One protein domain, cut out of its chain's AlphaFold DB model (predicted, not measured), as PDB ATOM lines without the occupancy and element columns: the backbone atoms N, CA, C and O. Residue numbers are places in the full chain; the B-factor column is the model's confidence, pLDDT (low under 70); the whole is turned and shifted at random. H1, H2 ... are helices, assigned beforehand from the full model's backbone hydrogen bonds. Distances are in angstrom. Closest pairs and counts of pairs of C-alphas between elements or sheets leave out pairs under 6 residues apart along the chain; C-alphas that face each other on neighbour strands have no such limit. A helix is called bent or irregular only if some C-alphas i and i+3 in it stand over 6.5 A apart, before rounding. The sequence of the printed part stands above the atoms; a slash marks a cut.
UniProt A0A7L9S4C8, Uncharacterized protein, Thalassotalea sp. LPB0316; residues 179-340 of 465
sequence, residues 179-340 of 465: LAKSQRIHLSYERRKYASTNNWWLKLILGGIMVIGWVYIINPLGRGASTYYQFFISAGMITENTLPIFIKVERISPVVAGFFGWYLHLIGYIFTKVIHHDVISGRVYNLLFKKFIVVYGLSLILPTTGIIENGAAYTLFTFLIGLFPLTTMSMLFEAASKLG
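Overview. This is residues 179 to 340 of the 465 residues of an uncharacterized protein of Thalassotalea sp. LPB0316 (UniProt A0A7L9S4C8). Three long helices, H5, H6 and H7, make an up-and-down bundle, each running against the one before it, and H2 crosses over H5 and H6 on one side. H1 lies before H2 toward one end of the longest axis, H3 and H4 are loosely placed toward the other end, and residues 330 to 340, of which 330 to 338 belong to H8, stick out on the side away from H2. The printed part has 162 residues, with eight named helices, H1 to H8 in order, and no named strand; its class is all helix. The whole is loose, with a radius of gyration of the C-alphas of 19.4 A, and flat, spanning 63 by 45 by 23 A.

Arrangement. H1, residues 189 to 197, and H2, residues 200 to 218, meet only through their link. H3, residues 226 to 234, and H4, residues 243 to 247, touch no helix. H5, residues 254 to 276, is near H4, and with residues 256 to 263 alone it touches H2 at a steep tilt of 51 degrees; their closest C-alphas, of Ile 217 and Val 256, are 6.7 A apart. H6, residues 284 to 305, is the hub, touching four helices. H5 and H6 form a helical hairpin at 24 degrees, with the C-alphas of Val 255 and Ser 299 closest at 5.0 A. H6 touches H2 with residues 285 to 289 alone, at a steep tilt of 41 degrees; the closest C-alphas, of Lys 203 and Tyr 285, are 6.5 A apart. H7, residues 311 to 323, forms a hairpin with H6 at 16 degrees, Val 295 and Gly 322 having the closest C-alphas at 5.6 A. H7 touches H5 with 38 pairs of C-alphas within 8 A, the closest those of Trp 262 and Gly 322 at 3.9 A. H8, residues 325 to 338, only just touches H6, with 3 pairs of C-alphas within 8 A, the closest those of Lys 291 and Pro 325 at 6.5 A. H7 and H8 touch only at the corner, and only just, with 3 pairs; the C-alphas of Ile 321 and Thr 328 are closest at 5.6 A. Every O i to N i+4 pair is within hydrogen-bond range in H1, H2, H3, H5, H7 and H8; H6 has 16 of 18, and H4 has 0 of 1 but 2 of 2 O i to N i+3 pairs.

Along the chain. H1 begins with C-alpha 189 at (-33.079, -21.586, 20.167). H2 measures 26.7 A, H5 32.6 A, H6 31.4 A, H7 18.4 A and H8 19.8 A from first to last C-alpha. H6 is only just irregular, C-alphas 300 and 303 being 6.6 A apart. H8 ends with C-alpha 338 at (1.486, 8.896, 0.981).

Size, cuts and confidence. The two C-alphas farthest apart, of His 186 and Gly 236, are 64.6 A apart. The printed part has no cut and no long link. Mean pLDDT of the printed part is 77.9, with residues 220 to 251 and 279 to 282 under 70.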
ATOM      1  N   LEU A 179     -24.109 -16.815  24.567       71.00
ATOM      2  CA  LEU A 179     -24.854 -16.782  23.309       71.00
ATOM      3  C   LEU A 179     -26.070 -17.700  23.325       71.00
ATOM      4  O   LEU A 179     -27.148 -17.306  22.879       71.00
ATOM      5  N   ALA A 180     -25.915 -18.920  23.840       73.38
ATOM      6  CA  ALA A 180     -27.008 -19.879  23.903       73.38
ATOM      7  C   ALA A 180     -28.153 -19.387  24.806       73.38
ATOM      8  O   ALA A 180     -29.325 -19.630  24.498       73.38
ATOM      9  N   LYS A 181     -27.812 -18.683  25.895       78.31
ATOM     10  CA  LYS A 181     -28.752 -18.187  26.913       78.31
ATOM     11  C   LYS A 181     -29.256 -16.757  26.681       78.31
ATOM     12  O   LYS A 181     -30.178 -16.340  27.377       78.31
ATOM     13  N   SER A 182     -28.705 -16.005  25.724       76.25
ATOM     14  CA  SER A 182     -29.116 -14.615  25.487       76.25
ATOM     15  C   SER A 182     -30.579 -14.524  25.034       76.25
ATOM     16  O   SER A 182     -30.956 -15.022  23.969       76.25
ATOM     17  N   GLN A 183     -31.411 -13.868  25.850       77.25
ATOM     18  CA  GLN A 183     -32.838 -13.642  25.584       77.25
ATOM     19  C   GLN A 183     -33.113 -12.378  24.758       77.25
ATOM     20  O   GLN A 183     -34.208 -12.233  24.228       77.25
ATOM     21  N   ARG A 184     -32.132 -11.471  24.620       72.62
ATOM     22  CA  ARG A 184     -32.307 -10.205  23.880       72.62
ATOM     23  C   ARG A 184     -32.395 -10.386  22.364       72.62
ATOM     24  O   ARG A 184     -32.771  -9.460  21.658       72.62
ATOM     25  N   ILE A 185     -32.034 -11.566  21.872       72.19
ATOM     26  CA  ILE A 185     -32.037 -11.899  20.453       72.19
ATOM     27  C   ILE A 185     -33.344 -12.626  20.137       72.19
ATOM     28  O   ILE A 185     -33.573 -13.734  20.639       72.19
ATOM     29  N   HIS A 186     -34.153 -12.055  19.243       81.69
ATOM     30  CA  HIS A 186     -35.386 -12.659  18.728       81.69
ATOM     31  C   HIS A 186     -35.081 -13.750  17.688       81.69
ATOM     32  O   HIS A 186     -35.565 -13.723  16.561       81.69
ATOM     33  N   LEU A 187     -34.231 -14.711  18.047       81.12
ATOM     34  CA  LEU A 187     -33.962 -15.909  17.258       81.12
ATOM     35  C   LEU A 187     -34.444 -17.129  18.035       81.12
ATOM     36  O   LEU A 187     -34.310 -17.203  19.259       81.12
ATOM     37  N   SER A 188     -34.972 -18.116  17.315       85.44
ATOM     38  CA  SER A 188     -35.292 -19.406  17.919       85.44
ATOM     39  C   SER A 188     -34.028 -20.060  18.489       85.44
ATOM     40  O   SER A 188     -32.917 -19.864  17.984       85.44
ATOM     41  N   TYR A 189     -34.192 -20.864  19.543       84.00
ATOM     42  CA  TYR A 189     -33.079 -21.586  20.167       84.00
ATOM     43  C   TYR A 189     -32.285 -22.420  19.148       84.00
ATOM     44  O   TYR A 189     -31.056 -22.386  19.156       84.00
ATOM     45  N   GLU A 190     -32.974 -23.094  18.221       85.12
ATOM     46  CA  GLU A 190     -32.336 -23.894  17.169       85.12
ATOM     47  C   GLU A 190     -31.461 -23.046  16.237       85.12
ATOM     48  O   GLU A 190     -30.348 -23.450  15.908       85.12
ATOM     49  N   ARG A 191     -31.902 -21.833  15.866       82.69
ATOM     50  CA  ARG A 191     -31.085 -20.913  15.058       82.69
ATOM     51  C   ARG A 191     -29.869 -20.406  15.828       82.69
ATOM     52  O   ARG A 191     -28.772 -20.410  15.275       82.69
ATOM     53  N   ARG A 192     -30.028 -20.042  17.110       80.00
ATOM     54  CA  ARG A 192     -28.896 -19.644  17.975       80.00
ATOM     55  C   ARG A 192     -27.873 -20.768  18.100       80.00
ATOM     56  O   ARG A 192     -26.671 -20.547  17.955       80.00
ATOM     57  N   LYS A 193     -28.354 -21.990  18.315       81.44
ATOM     58  CA  LYS A 193     -27.518 -23.182  18.398       81.44
ATOM     59  C   LYS A 193     -26.793 -23.453  17.084       81.44
ATOM     60  O   LYS A 193     -25.581 -23.646  17.105       81.44
ATOM     61  N   TYR A 194     -27.504 -23.415  15.957       82.62
ATOM     62  CA  TYR A 194     -26.916 -23.593  14.633       82.62
ATOM     63  C   TYR A 194     -25.812 -22.564  14.376       82.62
ATOM     64  O   TYR A 194     -24.690 -22.958  14.063       82.62
ATOM     65  N   ALA A 195     -26.082 -21.275  14.610       77.62
ATOM     66  CA  ALA A 195     -25.100 -20.200  14.475       77.62
ATOM     67  C   ALA A 195     -23.873 -20.414  15.381       77.62
ATOM     68  O   ALA A 195     -22.738 -20.257  14.931       77.62
ATOM     69  N   SER A 196     -24.082 -20.862  16.625       76.88
ATOM     70  CA  SER A 196     -22.999 -21.193  17.555       76.88
ATOM     71  C   SER A 196     -22.194 -22.428  17.135       76.88
ATOM     72  O   SER A 196     -21.015 -22.521  17.458       76.88
ATOM     73  N   THR A 197     -22.785 -23.391  16.434       79.69
ATOM     74  CA  THR A 197     -22.057 -24.570  15.928       79.69
ATOM     75  C   THR A 197     -21.467 -24.368  14.536       79.69
ATOM     76  O   THR A 197     -20.624 -25.152  14.101       79.69
ATOM     77  N   ASN A 198     -21.900 -23.329  13.822       81.94
ATOM     78  CA  ASN A 198     -21.388 -23.042  12.497       81.94
ATOM     79  C   ASN A 198     -19.907 -22.639  12.571       81.94
ATOM     80  O   ASN A 198     -19.452 -22.058  13.561       81.94
ATOM     81  N   ASN A 199     -19.154 -22.963  11.519       84.06
ATOM     82  CA  ASN A 199     -17.711 -22.722  11.430       84.06
ATOM     83  C   ASN A 199     -16.898 -23.338  12.588       84.06
ATOM     84  O   ASN A 199     -15.887 -22.773  12.998       84.06
ATOM     85  N   TRP A 200     -17.316 -24.494  13.120       84.62
ATOM     86  CA  TRP A 200     -16.621 -25.184  14.218       84.62
ATOM     87  C   TRP A 200     -15.123 -25.411  13.942       84.62
ATOM     88  O   TRP A 200     -14.306 -25.242  14.843       84.62
ATOM     89  N   TRP A 201     -14.751 -25.712  12.692       88.19
ATOM     90  CA  TRP A 201     -13.359 -25.906  12.274       88.19
ATOM     91  C   TRP A 201     -12.518 -24.639  12.486       88.19
ATOM     92  O   TRP A 201     -11.387 -24.708  12.955       88.19
ATOM     93  N   LEU A 202     -13.090 -23.468  12.210       87.44
ATOM     94  CA  LEU A 202     -12.411 -22.188  12.364       87.44
ATOM     95  C   LEU A 202     -12.240 -21.834  13.841       87.44
ATOM     96  O   LEU A 202     -11.208 -21.292  14.229       87.44
ATOM     97  N   LYS A 203     -13.218 -22.195  14.682       86.12
ATOM     98  CA  LYS A 203     -13.093 -22.090  16.144       86.12
ATOM     99  C   LYS A 203     -11.978 -22.981  16.669       86.12
ATOM    100  O   LYS A 203     -11.234 -22.551  17.540       86.12
ATOM    101  N   LEU A 204     -11.851 -24.191  16.123       86.25
ATOM    102  CA  LEU A 204     -10.780 -25.121  16.468       86.25
ATOM    103  C   LEU A 204      -9.415 -24.560  16.065       86.25
ATOM    104  O   LEU A 204      -8.514 -24.560  16.897       86.25
ATOM    105  N   ILE A 205      -9.269 -24.024  14.849       89.06
ATOM    106  CA  ILE A 205      -8.023 -23.376  14.404       89.06
ATOM    107  C   ILE A 205      -7.677 -22.190  15.307       89.06
ATOM    108  O   ILE A 205      -6.543 -22.084  15.766       89.06
ATOM    109  N   LEU A 206      -8.650 -21.325  15.607       90.06
ATOM    110  CA  LEU A 206      -8.445 -20.182  16.496       90.06
ATOM    111  C   LEU A 206      -8.048 -20.632  17.908       90.06
ATOM    112  O   LEU A 206      -7.125 -20.076  18.496       90.06
ATOM    113  N   GLY A 207      -8.709 -21.681  18.407       89.44
ATOM    114  CA  GLY A 207      -8.359 -22.425  19.614       89.44
ATOM    115  C   GLY A 207      -6.894 -22.841  19.614       89.44
ATOM    116  O   GLY A 207      -6.144 -22.443  20.500       89.44
ATOM    117  N   GLY A 208      -6.477 -23.577  18.582       87.31
ATOM    118  CA  GLY A 208      -5.106 -24.051  18.407       87.31
ATOM    119  C   GLY A 208      -4.084 -22.917  18.377       87.31
ATOM    120  O   GLY A 208      -3.078 -22.999  19.073       87.31
ATOM    121  N   ILE A 209      -4.370 -21.826  17.660       90.19
ATOM    122  CA  ILE A 209      -3.510 -20.633  17.620       90.19
ATOM    123  C   ILE A 209      -3.310 -20.055  19.019       90.19
ATOM    124  O   ILE A 209      -2.180 -19.743  19.390       90.19
ATOM    125  N   MET A 210      -4.373 -19.933  19.818       90.50
ATOM    126  CA  MET A 210      -4.231 -19.419  21.179       90.50
ATOM    127  C   MET A 210      -3.488 -20.389  22.091       90.50
ATOM    128  O   MET A 210      -2.678 -19.932  22.887       90.50
ATOM    129  N   VAL A 211      -3.734 -21.702  21.981       86.50
ATOM    130  CA  VAL A 211      -2.979 -22.705  22.753       86.50
ATOM    131  C   VAL A 211      -1.492 -22.578  22.449       86.50
ATOM    132  O   VAL A 211      -0.693 -22.425  23.367       86.50
ATOM    133  N   ILE A 212      -1.129 -22.571  21.165       84.81
ATOM    134  CA  ILE A 212       0.259 -22.446  20.720       84.81
ATOM    135  C   ILE A 212       0.852 -21.123  21.213       84.81
ATOM    136  O   ILE A 212       1.907 -21.122  21.843       84.81
ATOM    137  N   GLY A 213       0.164 -19.999  20.998       86.88
ATOM    138  CA  GLY A 213       0.645 -18.683  21.418       86.88
ATOM    139  C   GLY A 213       0.841 -18.564  22.934       86.88
ATOM    140  O   GLY A 213       1.866 -18.046  23.370       86.88
ATOM    141  N   TRP A 214      -0.066 -19.110  23.749       87.56
ATOM    142  CA  TRP A 214       0.094 -19.143  25.208       87.56
ATOM    143  C   TRP A 214       1.217 -20.068  25.662       87.56
ATOM    144  O   TRP A 214       1.971 -19.699  26.559       87.56
ATOM    145  N   VAL A 215       1.384 -21.228  25.024       80.94
ATOM    146  CA  VAL A 215       2.527 -22.113  25.289       80.94
ATOM    147  C   VAL A 215       3.841 -21.371  25.040       80.94
ATOM    148  O   VAL A 215       4.735 -21.462  25.880       80.94
ATOM    149  N   TYR A 216       3.935 -20.580  23.965       79.19
ATOM    150  CA  TYR A 216       5.100 -19.733  23.692       79.19
ATOM    151  C   TYR A 216       5.261 -18.567  24.677       79.19
ATOM    152  O   TYR A 216       6.391 -18.245  25.027       79.19
ATOM    153  N   ILE A 217       4.181 -17.938  25.155       83.06
ATOM    154  CA  ILE A 217       4.273 -16.878  26.179       83.06
ATOM    155  C   ILE A 217       4.803 -17.439  27.502       83.06
ATOM    156  O   ILE A 217       5.679 -16.840  28.117       83.06
ATOM    157  N   ILE A 218       4.246 -18.563  27.955       79.56
ATOM    158  CA  ILE A 218       4.577 -19.157  29.256       79.56
ATOM    159  C   ILE A 218       5.964 -19.797  29.214       79.56
ATOM    160  O   ILE A 218       6.717 -19.735  30.182       79.56
ATOM    161  N   ASN A 219       6.313 -20.394  28.073       73.00
ATOM    162  CA  ASN A 219       7.582 -21.068  27.854       73.00
ATOM    163  C   ASN A 219       8.323 -20.398  26.684       73.00
ATOM    164  O   ASN A 219       8.478 -21.017  25.630       73.00
ATOM    165  N   PRO A 220       8.817 -19.153  26.847       62.28
ATOM    166  CA  PRO A 220       9.439 -18.378  25.765       62.28
ATOM    167  C   PRO A 220      10.744 -18.999  25.268       62.28
ATOM    168  O   PRO A 220      11.074 -18.898  24.095       62.28
ATOM    169  N   LEU A 221      11.445 -19.734  26.138       56.09
ATOM    170  CA  LEU A 221      12.602 -20.560  25.774       56.09
ATOM    171  C   LEU A 221      12.226 -21.790  24.935       56.09
ATOM    172  O   LEU A 221      13.090 -22.609  24.623       56.09
ATOM    173  N   GLY A 222      10.932 -21.980  24.673       52.19
ATOM    174  CA  GLY A 222      10.385 -23.178  24.081       52.19
ATOM    175  C   GLY A 222      10.771 -24.423  24.857       52.19
ATOM    176  O   GLY A 222      10.905 -25.434  24.211       52.19
ATOM    177  N   ARG A 223      11.002 -24.396  26.181       45.25
ATOM    178  CA  ARG A 223      11.602 -25.536  26.916       45.25
ATOM    179  C   ARG A 223      10.918 -26.890  26.706       45.25
ATOM    180  O   ARG A 223      11.616 -27.874  26.803       45.25
ATOM    181  N   GLY A 224       9.635 -26.941  26.343       45.38
ATOM    182  CA  GLY A 224       8.966 -28.194  25.947       45.38
ATOM    183  C   GLY A 224       9.173 -28.647  24.488       45.38
ATOM    184  O   GLY A 224       8.756 -29.731  24.129       45.38
ATOM    185  N   ALA A 225       9.725 -27.793  23.625       44.06
ATOM    186  CA  ALA A 225      10.170 -28.086  22.254       44.06
ATOM    187  C   ALA A 225      11.700 -27.922  22.097       44.06
ATOM    188  O   ALA A 225      12.288 -28.244  21.063       44.06
ATOM    189  N   SER A 226      12.357 -27.361  23.114       48.69
ATOM    190  CA  SER A 226      13.761 -27.002  23.141       48.69
ATOM    191  C   SER A 226      14.577 -27.923  24.017       48.69
ATOM    192  O   SER A 226      15.778 -27.722  24.072       48.69
ATOM    193  N   THR A 227      14.020 -28.980  24.609       47.62
ATOM    194  CA  THR A 227      14.880 -30.024  25.169       47.62
ATOM    195  C   THR A 227      15.551 -30.797  24.029       47.62
ATOM    196  O   THR A 227      16.761 -31.013  24.074       47.62
ATOM    197  N   TYR A 228      14.844 -31.044  22.916       45.03
ATOM    198  CA  TYR A 228      15.466 -31.467  21.650       45.03
ATOM    199  C   TYR A 228      16.438 -30.416  21.099       45.03
ATOM    200  O   TYR A 228      17.550 -30.749  20.706       45.03
ATOM    201  N   TYR A 229      16.074 -29.132  21.090       47.88
ATOM    202  CA  TYR A 229      16.961 -28.081  20.572       47.88
ATOM    203  C   TYR A 229      18.220 -27.880  21.435       47.88
ATOM    204  O   TYR A 229      19.315 -27.729  20.904       47.88
ATOM    205  N   GLN A 230      18.096 -27.943  22.762       49.66
ATOM    206  CA  GLN A 230      19.205 -27.930  23.710       49.66
ATOM    207  C   GLN A 230      20.029 -29.207  23.610       49.66
ATOM    208  O   GLN A 230      21.248 -29.122  23.728       49.66
ATOM    209  N   PHE A 231      19.422 -30.364  23.336       51.81
ATOM    210  CA  PHE A 231      20.150 -31.579  22.974       51.81
ATOM    211  C   PHE A 231      20.967 -31.366  21.702       51.81
ATOM    212  O   PHE A 231      22.170 -31.562  21.731       51.81
ATOM    213  N   PHE A 232      20.368 -30.883  20.612       52.22
ATOM    214  CA  PHE A 232      21.075 -30.657  19.349       52.22
ATOM    215  C   PHE A 232      22.154 -29.565  19.448       52.22
ATOM    216  O   PHE A 232      23.208 -29.706  18.832       52.22
ATOM    217  N   ILE A 233      21.942 -28.511  20.247       52.19
ATOM    218  CA  ILE A 233      22.968 -27.499  20.551       52.19
ATOM    219  C   ILE A 233      24.082 -28.103  21.412       52.19
ATOM    220  O   ILE A 233      25.257 -27.939  21.093       52.19
ATOM    221  N   SER A 234      23.746 -28.808  22.497       52.91
ATOM    222  CA  SER A 234      24.744 -29.400  23.403       52.91
ATOM    223  C   SER A 234      25.501 -30.575  22.777       52.91
ATOM    224  O   SER A 234      26.662 -30.793  23.116       52.91
ATOM    225  N   ALA A 235      24.889 -31.269  21.818       54.81
ATOM    226  CA  ALA A 235      25.508 -32.267  20.952       54.81
ATOM    227  C   ALA A 235      26.265 -31.641  19.762       54.81
ATOM    228  O   ALA A 235      26.905 -32.361  18.999       54.81
ATOM    229  N   GLY A 236      26.211 -30.314  19.582       47.75
ATOM    230  CA  GLY A 236      26.915 -29.597  18.514       47.75
ATOM    231  C   GLY A 236      26.421 -29.909  17.094       47.75
ATOM    232  O   GLY A 236      27.173 -29.711  16.140       47.75
ATOM    233  N   MET A 237      25.192 -30.416  16.956       48.19
ATOM    234  CA  MET A 237      24.582 -30.837  15.689       48.19
ATOM    235  C   MET A 237      23.864 -29.702  14.947       48.19
ATOM    236  O   MET A 237      23.726 -29.766  13.730       48.19
ATOM    237  N   ILE A 238      23.416 -28.655  15.647       51.47
ATOM    238  CA  ILE A 238      22.797 -27.475  15.025       51.47
ATOM    239  C   ILE A 238      23.598 -26.238  15.426       51.47
ATOM    240  O   ILE A 238      23.537 -25.792  16.571       51.47
ATOM    241  N   THR A 239      24.357 -25.689  14.478       51.50
ATOM    242  CA  THR A 239      25.128 -24.444  14.646       51.50
ATOM    243  C   THR A 239      24.388 -23.207  14.139       51.50
ATOM    244  O   THR A 239      24.802 -22.090  14.437       51.50
ATOM    245  N   GLU A 240      23.301 -23.383  13.381       48.09
ATOM    246  CA  GLU A 240      22.554 -22.280  12.773       48.09
ATOM    247  C   GLU A 240      21.315 -21.880  13.582       48.09
ATOM    248  O   GLU A 240      20.639 -22.694  14.222       48.09
ATOM    249  N   ASN A 241      21.021 -20.579  13.554       44.19
ATOM    250  CA  ASN A 241      19.909 -19.975  14.275       44.19
ATOM    251  C   ASN A 241      18.575 -20.406  13.651       44.19
ATOM    252  O   ASN A 241      18.122 -19.828  12.667       44.19
ATOM    253  N   THR A 242      17.930 -21.418  14.225       48.16
ATOM    254  CA  THR A 242      16.592 -21.847  13.796       48.16
ATOM    255  C   THR A 242      15.518 -20.853  14.268       48.16
ATOM    256  O   THR A 242      15.733 -20.087  15.209       48.16
ATOM    257  N   LEU A 243      14.336 -20.871  13.634       42.19
ATOM    258  CA  LEU A 243      13.177 -20.005  13.931       42.19
ATOM    259  C   LEU A 243      12.861 -19.798  15.442       42.19
ATOM    260  O   LEU A 243      12.510 -18.676  15.813       42.19
ATOM    261  N   PRO A 244      13.029 -20.798  16.339       47.06
ATOM    262  CA  PRO A 244      12.881 -20.625  17.790       47.06
ATOM    263  C   PRO A 244      13.796 -19.558  18.427       47.06
ATOM    264  O   PRO A 244      13.448 -19.015  19.470       47.06
ATOM    265  N   ILE A 245      14.932 -19.200  17.809       45.25
ATOM    266  CA  ILE A 245      15.871 -18.181  18.322       45.25
ATOM    267  C   ILE A 245      15.399 -16.738  18.087       45.25
ATOM    268  O   ILE A 245      15.843 -15.838  18.804       45.25
ATOM    269  N   PHE A 246      14.437 -16.488  17.190       46.12
ATOM    270  CA  PHE A 246      13.778 -15.171  17.132       46.12
ATOM    271  C   PHE A 246      12.999 -14.850  18.425       46.12
ATOM    272  O   PHE A 246      12.609 -13.704  18.647       46.12
ATOM    273  N   ILE A 247      12.829 -15.840  19.308       48.72
ATOM    274  CA  ILE A 247      12.262 -15.729  20.654       48.72
ATOM    275  C   ILE A 247      13.387 -15.787  21.706       48.72
ATOM    276  O   ILE A 247      13.333 -16.544  22.671       48.72
ATOM    277  N   LYS A 248      14.472 -15.022  21.523       47.16
ATOM    278  CA  LYS A 248      15.528 -14.907  22.544       47.16
ATOM    279  C   LYS A 248      15.058 -14.061  23.736       47.16
ATOM    280  O   LYS A 248      14.450 -13.009  23.590       47.16
ATOM    281  N   VAL A 249      15.386 -14.551  24.926       46.25
ATOM    282  CA  VAL A 249      14.584 -14.455  26.160       46.25
ATOM    283  C   VAL A 249      14.844 -13.231  27.035       46.25
ATOM    284  O   VAL A 249      14.261 -13.095  28.104       46.25
ATOM    285  N   GLU A 250      15.620 -12.266  26.557       54.22
ATOM    286  CA  GLU A 250      15.767 -10.998  27.283       54.22
ATOM    287  C   GLU A 250      14.677  -9.979  26.932       54.22
ATOM    288  O   GLU A 250      14.437  -9.043  27.694       54.22
ATOM    289  N   ARG A 251      13.995 -10.141  25.790       66.25
ATOM    290  CA  ARG A 251      12.931  -9.238  25.336       66.25
ATOM    291  C   ARG A 251      11.809 -10.050  24.704       66.25
ATOM    292  O   ARG A 251      12.068 -11.008  23.984       66.25
ATOM    293  N   ILE A 252      10.561  -9.673  24.981       75.75
ATOM    294  CA  ILE A 252       9.387 -10.289  24.348       75.75
ATOM    295  C   ILE A 252       9.584 -10.197  22.836       75.75
ATOM    296  O   ILE A 252       9.804  -9.103  22.315       75.75
ATOM    297  N   SER A 253       9.534 -11.330  22.133       83.62
ATOM    298  CA  SER A 253       9.687 -11.284  20.685       83.62
ATOM    299  C   SER A 253       8.518 -10.500  20.079       83.62
ATOM    300  O   SER A 253       7.385 -10.609  20.553       83.62
ATOM    301  N   PRO A 254       8.743  -9.724  19.018       87.69
ATOM    302  CA  PRO A 254       7.695  -8.923  18.393       87.69
ATOM    303  C   PRO A 254       6.474  -9.748  17.970       87.69
ATOM    304  O   PRO A 254       5.346  -9.304  18.148       87.69
ATOM    305  N   VAL A 255       6.681 -10.986  17.514       88.06
ATOM    306  CA  VAL A 255       5.598 -11.933  17.201       88.06
ATOM    307  C   VAL A 255       4.775 -12.282  18.443       88.06
ATOM    308  O   VAL A 255       3.546 -12.261  18.390       88.06
ATOM    309  N   VAL A 256       5.432 -12.562  19.572       88.81
ATOM    310  CA  VAL A 256       4.749 -12.845  20.844       88.81
ATOM    311  C   VAL A 256       4.004 -11.606  21.345       88.81
ATOM    312  O   VAL A 256       2.866 -11.719  21.795       88.81
ATOM    313  N   ALA A 257       4.595 -10.418  21.204       91.50
ATOM    314  CA  ALA A 257       3.955  -9.154  21.548       91.50
ATOM    315  C   ALA A 257       2.705  -8.888  20.690       91.50
ATOM    316  O   ALA A 257       1.650  -8.552  21.228       91.50
ATOM    317  N   GLY A 258       2.790  -9.112  19.375       93.50
ATOM    318  CA  GLY A 258       1.656  -9.013  18.455       93.50
ATOM    319  C   GLY A 258       0.544 -10.000  18.782       93.50
ATOM    320  O   GLY A 258      -0.620  -9.607  18.872       93.50
ATOM    321  N   PHE A 259       0.892 -11.263  19.041       94.00
ATOM    322  CA  PHE A 259      -0.070 -12.262  19.502       94.00
ATOM    323  C   PHE A 259      -0.751 -11.833  20.807       94.00
ATOM    324  O   PHE A 259      -1.974 -11.910  20.903       94.00
ATOM    325  N   PHE A 260       0.008 -11.343  21.790       93.44
ATOM    326  CA  PHE A 260      -0.546 -10.907  23.070       93.44
ATOM    327  C   PHE A 260      -1.503  -9.717  22.907       93.44
ATOM    328  O   PHE A 260      -2.608  -9.740  23.449       93.44
ATOM    329  N   GLY A 261      -1.138  -8.722  22.094       94.88
ATOM    330  CA  GLY A 261      -2.032  -7.615  21.747       94.88
ATOM    331  C   GLY A 261      -3.316  -8.103  21.070       94.88
ATOM    332  O   GLY A 261      -4.415  -7.721  21.474       94.88
ATOM    333  N   TRP A 262      -3.196  -9.005  20.092       95.50
ATOM    334  CA  TRP A 262      -4.343  -9.598  19.395       95.50
ATOM    335  C   TRP A 262      -5.245 -10.405  20.332       95.50
ATOM    336  O   TRP A 262      -6.471 -10.339  20.231       95.50
ATOM    337  N   TYR A 263      -4.655 -11.129  21.276       94.00
ATOM    338  CA  TYR A 263      -5.388 -11.881  22.282       94.00
ATOM    339  C   TYR A 263      -6.181 -10.956  23.221       94.00
ATOM    340  O   TYR A 263      -7.356 -11.212  23.488       94.00
ATOM    341  N   LEU A 264      -5.592  -9.841  23.670       93.94
ATOM    342  CA  LEU A 264      -6.315  -8.831  24.453       93.94
ATOM    343  C   LEU A 264      -7.448  -8.187  23.647       93.94
ATOM    344  O   LEU A 264      -8.549  -8.013  24.175       93.94
ATOM    345  N   HIS A 265      -7.215  -7.896  22.362       92.44
ATOM    346  CA  HIS A 265      -8.268  -7.450  21.447       92.44
ATOM    347  C   HIS A 265      -9.402  -8.479  21.370       92.44
ATOM    348  O   HIS A 265     -10.570  -8.108  21.458       92.44
ATOM    349  N   LEU A 266      -9.084  -9.775  21.265       91.62
ATOM    350  CA  LEU A 266     -10.066 -10.862  21.251       91.62
ATOM    351  C   LEU A 266     -10.887 -10.916  22.548       91.62
ATOM    352  O   LEU A 266     -12.113 -10.992  22.467       91.62
ATOM    353  N   ILE A 267     -10.260 -10.829  23.727       90.12
ATOM    354  CA  ILE A 267     -10.985 -10.790  25.010       90.12
ATOM    355  C   ILE A 267     -11.896  -9.569  25.073       90.12
ATOM    356  O   ILE A 267     -13.088  -9.711  25.346       90.12
ATOM    357  N   GLY A 268     -11.353  -8.373  24.824       90.25
ATOM    358  CA  GLY A 268     -12.118  -7.128  24.886       90.25
ATOM    359  C   GLY A 268     -13.300  -7.159  23.922       90.25
ATOM    360  O   GLY A 268     -14.416  -6.771  24.268       90.25
ATOM    361  N   TYR A 269     -13.086  -7.724  22.738       87.44
ATOM    362  CA  TYR A 269     -14.122  -7.943  21.747       87.44
ATOM    363  C   TYR A 269     -15.218  -8.906  22.241       87.44
ATOM    364  O   TYR A 269     -16.401  -8.567  22.156       87.44
ATOM    365  N   ILE A 270     -14.858 -10.063  22.814       84.88
ATOM    366  CA  ILE A 270     -15.825 -11.007  23.405       84.88
ATOM    367  C   ILE A 270     -16.615 -10.327  24.525       84.88
ATOM    368  O   ILE A 270     -17.842 -10.409  24.547       84.88
ATOM    369  N   PHE A 271     -15.936  -9.620  25.427       86.00
ATOM    370  CA  PHE A 271     -16.572  -8.948  26.555       86.00
ATOM    371  C   PHE A 271     -17.579  -7.894  26.087       86.00
ATOM    372  O   PHE A 271     -18.707  -7.836  26.573       86.00
ATOM    373  N   THR A 272     -17.214  -7.123  25.065       84.75
ATOM    374  CA  THR A 272     -18.098  -6.113  24.481       84.75
ATOM    375  C   THR A 272     -19.328  -6.757  23.825       84.75
ATOM    376  O   THR A 272     -20.445  -6.266  23.993       84.75
ATOM    377  N   LYS A 273     -19.171  -7.907  23.152       81.69
ATOM    378  CA  LYS A 273     -20.307  -8.687  22.621       81.69
ATOM    379  C   LYS A 273     -21.224  -9.206  23.725       81.69
ATOM    380  O   LYS A 273     -22.442  -9.157  23.564       81.69
ATOM    381  N   VAL A 274     -20.653  -9.662  24.840       81.12
ATOM    382  CA  VAL A 274     -21.419 -10.107  26.012       81.12
ATOM    383  C   VAL A 274     -22.219  -8.945  26.606       81.12
ATOM    384  O   VAL A 274     -23.422  -9.095  26.801       81.12
ATOM    385  N   ILE A 275     -21.602  -7.774  26.809       83.94
ATOM    386  CA  ILE A 275     -22.273  -6.577  27.353       83.94
ATOM    387  C   ILE A 275     -23.428  -6.118  26.458       83.94
ATOM    388  O   ILE A 275     -24.522  -5.825  26.945       83.94
ATOM    389  N   HIS A 276     -23.208  -6.051  25.144       81.06
ATOM    390  CA  HIS A 276     -24.245  -5.605  24.213       81.06
ATOM    391  C   HIS A 276     -25.246  -6.703  23.841       81.06
ATOM    392  O   HIS A 276     -26.209  -6.419  23.131       81.06
ATOM    393  N   HIS A 277     -25.067  -7.929  24.351       72.69
ATOM    394  CA  HIS A 277     -25.883  -9.103  24.026       72.69
ATOM    395  C   HIS A 277     -26.046  -9.331  22.516       72.69
ATOM    396  O   HIS A 277     -27.098  -9.776  22.051       72.69
ATOM    397  N   ASP A 278     -25.011  -9.003  21.752       73.19
ATOM    398  CA  ASP A 278     -25.052  -9.065  20.300       73.19
ATOM    399  C   ASP A 278     -24.880 -10.512  19.810       73.19
ATOM    400  O   ASP A 278     -24.191 -11.329  20.433       73.19
ATOM    401  N   VAL A 279     -25.512 -10.852  18.684       66.19
ATOM    402  CA  VAL A 279     -25.406 -12.191  18.098       66.19
ATOM    403  C   VAL A 279     -23.985 -12.365  17.583       66.19
ATOM    404  O   VAL A 279     -23.570 -11.701  16.630       66.19
ATOM    405  N   ILE A 280     -23.227 -13.297  18.152       64.88
ATOM    406  CA  ILE A 280     -21.952 -13.687  17.551       64.88
ATOM    407  C   ILE A 280     -22.268 -14.496  16.300       64.88
ATOM    408  O   ILE A 280     -22.615 -15.678  16.341       64.88
ATOM    409  N   SER A 281     -22.166 -13.805  15.174       68.81
ATOM    410  CA  SER A 281     -22.241 -14.394  13.853       68.81
ATOM    411  C   SER A 281     -21.103 -15.391  13.681       68.81
ATOM    412  O   SER A 281     -19.984 -15.175  14.152       68.81
ATOM    413  N   GLY A 282     -21.350 -16.484  12.957       68.75
ATOM    414  CA  GLY A 282     -20.291 -17.436  12.608       68.75
ATOM    415  C   GLY A 282     -19.119 -16.769  11.872       68.75
ATOM    416  O   GLY A 282     -18.011 -17.304  11.872       68.75
ATOM    417  N   ARG A 283     -19.345 -15.590  11.278       81.69
ATOM    418  CA  ARG A 283     -18.346 -14.777  10.574       81.69
ATOM    419  C   ARG A 283     -17.368 -14.052  11.504       81.69
ATOM    420  O   ARG A 283     -16.260 -13.744  11.074       81.69
ATOM    421  N   VAL A 284     -17.710 -13.865  12.781       84.06
ATOM    422  CA  VAL A 284     -16.837 -13.224  13.783       84.06
ATOM    423  C   VAL A 284     -15.483 -13.925  13.878       84.06
ATOM    424  O   VAL A 284     -14.439 -13.277  13.871       84.06
ATOM    425  N   TYR A 285     -15.477 -15.258  13.897       86.00
ATOM    426  CA  TYR A 285     -14.239 -16.038  13.966       86.00
ATOM    427  C   TYR A 285     -13.374 -15.861  12.714       86.00
ATOM    428  O   TYR A 285     -12.151 -15.860  12.818       86.00
ATOM    429  N   ASN A 286     -13.991 -15.646  11.547       87.62
ATOM    430  CA  ASN A 286     -13.274 -15.348  10.306       87.62
ATOM    431  C   ASN A 286     -12.621 -13.972  10.370       87.62
ATOM    432  O   ASN A 286     -11.461 -13.825  10.002       87.62
ATOM    433  N   LEU A 287     -13.329 -12.978  10.908       87.31
ATOM    434  CA  LEU A 287     -12.764 -11.654  11.133       87.31
ATOM    435  C   LEU A 287     -11.588 -11.700  12.122       87.31
ATOM    436  O   LEU A 287     -10.537 -11.123  11.848       87.31
ATOM    437  N   LEU A 288     -11.736 -12.404  13.250       89.56
ATOM    438  CA  LEU A 288     -10.667 -12.562  14.245       89.56
ATOM    439  C   LEU A 288      -9.450 -13.294  13.670       89.56
ATOM    440  O   LEU A 288      -8.321 -12.872  13.917       89.56
ATOM    441  N   PHE A 289      -9.674 -14.338  12.870       91.19
ATOM    442  CA  PHE A 289      -8.617 -15.087  12.194       91.19
ATOM    443  C   PHE A 289      -7.894 -14.250  11.130       91.19
ATOM    444  O   PHE A 289      -6.668 -14.215  11.110       91.19
ATOM    445  N   LYS A 290      -8.621 -13.495  10.294       90.50
ATOM    446  CA  LYS A 290      -8.015 -12.547   9.342       90.50
ATOM    447  C   LYS A 290      -7.158 -11.504  10.058       90.50
ATOM    448  O   LYS A 290      -6.032 -11.249   9.641       90.50
ATOM    449  N   LYS A 291      -7.664 -10.935  11.159       91.19
ATOM    450  CA  LYS A 291      -6.910  -9.987  11.996       91.19
ATOM    451  C   LYS A 291      -5.648 -10.630  12.565       91.19
ATOM    452  O   LYS A 291      -4.599 -10.001  12.524       91.19
ATOM    453  N   PHE A 292      -5.724 -11.881  13.019       93.25
ATOM    454  CA  PHE A 292      -4.544 -12.626  13.457       93.25
ATOM    455  C   PHE A 292      -3.509 -12.767  12.336       93.25
ATOM    456  O   PHE A 292      -2.350 -12.447  12.563       93.25
ATOM    457  N   ILE A 293      -3.912 -13.176  11.125       93.50
ATOM    458  CA  ILE A 293      -2.991 -13.304   9.980       93.50
ATOM    459  C   ILE A 293      -2.297 -11.973   9.683       93.50
ATOM    460  O   ILE A 293      -1.091 -11.954   9.467       93.50
ATOM    461  N   VAL A 294      -3.042 -10.864   9.698       91.31
ATOM    462  CA  VAL A 294      -2.483  -9.522   9.474       91.31
ATOM    463  C   VAL A 294      -1.466  -9.166  10.555       91.31
ATOM    464  O   VAL A 294      -0.343  -8.787  10.232       91.31
ATOM    465  N   VAL A 295      -1.829  -9.326  11.831       93.31
ATOM    466  CA  VAL A 295      -0.933  -9.043  12.964       93.31
ATOM    467  C   VAL A 295       0.318  -9.915  12.876       93.31
ATOM    468  O   VAL A 295       1.429  -9.403  12.981       93.31
ATOM    469  N   TYR A 296       0.157 -11.215  12.628       92.25
ATOM    470  CA  TYR A 296       1.249 -12.174  12.507       92.25
ATOM    471  C   TYR A 296       2.176 -11.845  11.328       92.25
ATOM    472  O   TYR A 296       3.387 -11.764  11.505       92.25
ATOM    473  N   GLY A 297       1.616 -11.574  10.146       91.31
ATOM    474  CA  GLY A 297       2.381 -11.194   8.958       91.31
ATOM    475  C   GLY A 297       3.162  -9.894   9.157       91.31
ATOM    476  O   GLY A 297       4.359  -9.849   8.879       91.31
ATOM    477  N   LEU A 298       2.528  -8.861   9.722       90.12
ATOM    478  CA  LEU A 298       3.206  -7.605  10.057       90.12
ATOM    479  C   LEU A 298       4.313  -7.817  11.096       90.12
ATOM    480  O   LEU A 298       5.395  -7.259  10.946       90.12
ATOM    481  N   SER A 299       4.086  -8.679  12.092       89.62
ATOM    482  CA  SER A 299       5.086  -9.021  13.114       89.62
ATOM    483  C   SER A 299       6.335  -9.706  12.544       89.62
ATOM    484  O   SER A 299       7.408  -9.626  13.146       89.62
ATOM    485  N   LEU A 300       6.202 -10.399  11.409       87.25
ATOM    486  CA  LEU A 300       7.309 -11.062  10.718       87.25
ATOM    487  C   LEU A 300       8.051 -10.129   9.758       87.25
ATOM    488  O   LEU A 300       9.267 -10.236   9.641       87.25
ATOM    489  N   ILE A 301       7.334  -9.227   9.081       88.50
ATOM    490  CA  ILE A 301       7.896  -8.357   8.033       88.50
ATOM    491  C   ILE A 301       8.503  -7.081   8.617       88.50
ATOM    492  O   ILE A 301       9.579  -6.661   8.209       88.50
ATOM    493  N   LEU A 302       7.863  -6.449   9.600       85.75
ATOM    494  CA  LEU A 302       8.355  -5.185  10.151       85.75
ATOM    495  C   LEU A 302       9.812  -5.205  10.668       85.75
ATOM    496  O   LEU A 302      10.510  -4.228  10.385       85.75
ATOM    497  N   PRO A 303      10.339  -6.259  11.334       83.62
ATOM    498  CA  PRO A 303      11.730  -6.252  11.775       83.62
ATOM    499  C   PRO A 303      12.705  -6.286  10.590       83.62
ATOM    500  O   PRO A 303      13.819  -5.791  10.716       83.62
ATOM    501  N   THR A 304      12.301  -6.829   9.434       84.44
ATOM    502  CA  THR A 304      13.156  -6.895   8.240       84.44
ATOM    503  C   THR A 304      13.181  -5.585   7.458       84.44
ATOM    504  O   THR A 304      14.033  -5.414   6.596       84.44
ATOM    505  N   THR A 305      12.261  -4.654   7.735       86.00
ATOM    506  CA  THR A 305      12.198  -3.363   7.025       86.00
ATOM    507  C   THR A 305      13.237  -2.346   7.494       86.00
ATOM    508  O   THR A 305      13.496  -1.385   6.780       86.00
ATOM    509  N   GLY A 306      13.798  -2.507   8.699       85.44
ATOM    510  CA  GLY A 306      14.724  -1.532   9.286       85.44
ATOM    511  C   GLY A 306      14.101  -0.170   9.635       85.44
ATOM    512  O   GLY A 306      14.823   0.721  10.058       85.44
ATOM    513  N   ILE A 307      12.776   0.005   9.503       84.69
ATOM    514  CA  ILE A 307      12.091   1.291   9.755       84.69
ATOM    515  C   ILE A 307      12.196   1.715  11.232       84.69
ATOM    516  O   ILE A 307      12.200   2.903  11.543       84.69
ATOM    517  N   ILE A 308      12.265   0.748  12.151       85.25
ATOM    518  CA  ILE A 308      12.349   0.982  13.597       85.25
ATOM    519  C   ILE A 308      13.633   0.329  14.115       85.25
ATOM    520  O   ILE A 308      13.676  -0.879  14.333       85.25
ATOM    521  N   GLU A 309      14.673   1.132  14.343       84.69
ATOM    522  CA  GLU A 309      15.990   0.647  14.795       84.69
ATOM    523  C   GLU A 309      15.982   0.154  16.255       84.69
ATOM    524  O   GLU A 309      16.780  -0.697  16.651       84.69
ATOM    525  N   ASN A 310      15.055   0.650  17.083       86.06
ATOM    526  CA  ASN A 310      14.960   0.264  18.489       86.06
ATOM    527  C   ASN A 310      14.065  -0.974  18.677       86.06
ATOM    528  O   ASN A 310      12.837  -0.888  18.608       86.06
ATOM    529  N   GLY A 311      14.670  -2.115  19.019       83.75
ATOM    530  CA  GLY A 311      13.949  -3.377  19.237       83.75
ATOM    531  C   GLY A 311      12.835  -3.319  20.299       83.75
ATOM    532  O   GLY A 311      11.837  -4.034  20.180       83.75
ATOM    533  N   ALA A 312      12.944  -2.451  21.313       86.50
ATOM    534  CA  ALA A 312      11.878  -2.267  22.305       86.50
ATOM    535  C   ALA A 312      10.682  -1.496  21.723       86.50
ATOM    536  O   ALA A 312       9.535  -1.896  21.919       86.50
ATOM    537  N   ALA A 313      10.953  -0.438  20.951       86.88
ATOM    538  CA  ALA A 313       9.919   0.303  20.231       86.88
ATOM    539  C   ALA A 313       9.210  -0.599  19.216       86.88
ATOM    540  O   ALA A 313       7.989  -0.549  19.096       86.88
ATOM    541  N   TYR A 314       9.963  -1.483  18.556       87.94
ATOM    542  CA  TYR A 314       9.403  -2.447  17.620       87.94
ATOM    543  C   TYR A 314       8.439  -3.429  18.303       87.94
ATOM    544  O   TYR A 314       7.311  -3.617  17.855       87.94
ATOM    545  N   THR A 315       8.840  -3.987  19.445       89.62
ATOM    546  CA  THR A 315       7.999  -4.895  20.241       89.62
ATOM    547  C   THR A 315       6.704  -4.216  20.699       89.62
ATOM    548  O   THR A 315       5.620  -4.785  20.556       89.62
ATOM    549  N   LEU A 316       6.801  -2.982  21.209       89.44
ATOM    550  CA  LEU A 316       5.641  -2.189  21.617       89.44
ATOM    551  C   LEU A 316       4.726  -1.878  20.430       89.44
ATOM    552  O   LEU A 316       3.508  -2.005  20.543       89.44
ATOM    553  N   PHE A 317       5.300  -1.494  19.290       90.69
ATOM    554  CA  PHE A 317       4.534  -1.204  18.088       90.69
ATOM    555  C   PHE A 317       3.745  -2.438  17.656       90.69
ATOM    556  O   PHE A 317       2.528  -2.361  17.540       90.69
ATOM    557  N   THR A 318       4.389  -3.599  17.547       92.69
ATOM    558  CA  THR A 318       3.724  -4.848  17.164       92.69
ATOM    559  C   THR A 318       2.645  -5.278  18.163       92.69
ATOM    560  O   THR A 318       1.581  -5.741  17.749       92.69
ATOM    561  N   PHE A 319       2.841  -5.042  19.464       94.25
ATOM    562  CA  PHE A 319       1.774  -5.199  20.459       94.25
ATOM    563  C   PHE A 319       0.564  -4.300  20.164       94.25
ATOM    564  O   PHE A 319      -0.570  -4.779  20.169       94.25
ATOM    565  N   LEU A 320       0.786  -3.017  19.860       93.44
ATOM    566  CA  LEU A 320      -0.288  -2.084  19.507       93.44
ATOM    567  C   LEU A 320      -0.994  -2.482  18.205       93.44
ATOM    568  O   LEU A 320      -2.211  -2.325  18.120       93.44
ATOM    569  N   ILE A 321      -0.271  -3.052  17.233       94.06
ATOM    570  CA  ILE A 321      -0.868  -3.652  16.028       94.06
ATOM    571  C   ILE A 321      -1.818  -4.783  16.407       94.06
ATOM    572  O   ILE A 321      -2.942  -4.844  15.912       94.06
ATOM    573  N   GLY A 322      -1.381  -5.663  17.308       94.94
ATOM    574  CA  GLY A 322      -2.224  -6.716  17.855       94.94
ATOM    575  C   GLY A 322      -3.477  -6.166  18.531       94.94
ATOM    576  O   GLY A 322      -4.578  -6.645  18.269       94.94
ATOM    577  N   LEU A 323      -3.317  -5.150  19.382       94.81
ATOM    578  CA  LEU A 323      -4.393  -4.591  20.199       94.81
ATOM    579  C   LEU A 323      -5.401  -3.759  19.388       94.81
ATOM    580  O   LEU A 323      -6.592  -3.762  19.691       94.81
ATOM    581  N   PHE A 324      -4.943  -3.058  18.346       92.94
ATOM    582  CA  PHE A 324      -5.758  -2.156  17.529       92.94
ATOM    583  C   PHE A 324      -5.603  -2.422  16.024       92.94
ATOM    584  O   PHE A 324      -5.311  -1.496  15.259       92.94
ATOM    585  N   PRO A 325      -5.891  -3.648  15.548       87.75
ATOM    586  CA  PRO A 325      -5.528  -4.077  14.196       87.75
ATOM    587  C   PRO A 325      -6.140  -3.191  13.108       87.75
ATOM    588  O   PRO A 325      -5.526  -2.946  12.077       87.75
ATOM    589  N   LEU A 326      -7.335  -2.647  13.346       83.31
ATOM    590  CA  LEU A 326      -8.009  -1.752  12.401       83.31
ATOM    591  C   LEU A 326      -7.360  -0.374  12.326       83.31
ATOM    592  O   LEU A 326      -7.205   0.154  11.233       83.31
ATOM    593  N   THR A 327      -7.009   0.211  13.478       83.56
ATOM    594  CA  THR A 327      -6.355   1.529  13.520       83.56
ATOM    595  C   THR A 327      -5.000   1.438  12.831       83.56
ATOM    596  O   THR A 327      -4.646   2.306  12.038       83.56
ATOM    597  N   THR A 328      -4.267   0.351  13.078       82.62
ATOM    598  CA  THR A 328      -2.999   0.101  12.402       82.62
ATOM    599  C   THR A 328      -3.190  -0.065  10.907       82.62
ATOM    600  O   THR A 328      -2.467   0.571  10.154       82.62
ATOM    601  N   MET A 329      -4.161  -0.865  10.456       80.31
ATOM    602  CA  MET A 329      -4.397  -1.034   9.021       80.31
ATOM    603  C   MET A 329      -4.760   0.286   8.345       80.31
ATOM    604  O   MET A 329      -4.211   0.581   7.290       80.31
ATOM    605  N   SER A 330      -5.603   1.124   8.961       80.06
ATOM    606  CA  SER A 330      -5.901   2.451   8.410       80.06
ATOM    607  C   SER A 330      -4.663   3.345   8.345       80.06
ATOM    608  O   SER A 330      -4.437   3.975   7.320       80.06
ATOM    609  N   MET A 331      -3.828   3.353   9.390       80.69
ATOM    610  CA  MET A 331      -2.575   4.119   9.394       80.69
ATOM    611  C   MET A 331      -1.585   3.597   8.351       80.69
ATOM    612  O   MET A 331      -0.891   4.381   7.712       80.69
ATOM    613  N   LEU A 332      -1.530   2.280   8.157       77.94
ATOM    614  CA  LEU A 332      -0.660   1.633   7.183       77.94
ATOM    615  C   LEU A 332      -1.113   1.934   5.753       77.94
ATOM    616  O   LEU A 332      -0.276   2.250   4.915       77.94
ATOM    617  N   PHE A 333      -2.420   1.911   5.483       78.69
ATOM    618  CA  PHE A 333      -2.970   2.346   4.199       78.69
ATOM    619  C   PHE A 333      -2.747   3.838   3.962       78.69
ATOM    620  O   PHE A 333      -2.369   4.219   2.859       78.69
ATOM    621  N   GLU A 334      -2.912   4.680   4.981       78.19
ATOM    622  CA  GLU A 334      -2.633   6.111   4.870       78.19
ATOM    623  C   GLU A 334      -1.145   6.362   4.567       78.19
ATOM    624  O   GLU A 334      -0.815   7.097   3.636       78.19
ATOM    625  N   ALA A 335      -0.237   5.694   5.284       80.75
ATOM    626  CA  ALA A 335       1.200   5.764   5.037       80.75
ATOM    627  C   ALA A 335       1.564   5.238   3.638       80.75
ATOM    628  O   ALA A 335       2.305   5.899   2.915       80.75
ATOM    629  N   ALA A 336       0.996   4.104   3.216       77.88
ATOM    630  CA  ALA A 336       1.205   3.544   1.881       77.88
ATOM    631  C   ALA A 336       0.681   4.477   0.778       77.88
ATOM    632  O   ALA A 336       1.343   4.656  -0.242       77.88
ATOM    633  N   SER A 337      -0.463   5.129   1.003       76.19
ATOM    634  CA  SER A 337      -1.014   6.097   0.051       76.19
ATOM    635  C   SER A 337      -0.121   7.334  -0.095       76.19
ATOM    636  O   SER A 337       0.105   7.796  -1.213       76.19
ATOM    637  N   LYS A 338       0.484   7.814   1.003       82.31
ATOM    638  CA  LYS A 338       1.486   8.896   0.981       82.31
ATOM    639  C   LYS A 338       2.769   8.503   0.244       82.31
ATOM    640  O   LYS A 338       3.431   9.375  -0.306       82.31
ATOM    641  N   LEU A 339       3.096   7.212   0.179       82.50
ATOM    642  CA  LEU A 339       4.235   6.681  -0.584       82.50
ATOM    643  C   LEU A 339       3.947   6.522  -2.088       82.50
ATOM    644  O   LEU A 339       4.729   5.903  -2.805       82.50
ATOM    645  N   GLY A 340       2.841   7.078  -2.591       79.62
ATOM    646  CA  GLY A 340       2.536   7.093  -4.021       79.62
ATOM    647  C   GLY A 340       1.903   5.803  -4.540       79.62
ATOM    648  O   GLY A 340       1.659   5.692  -5.741       79.62
TER     649      GLY A 340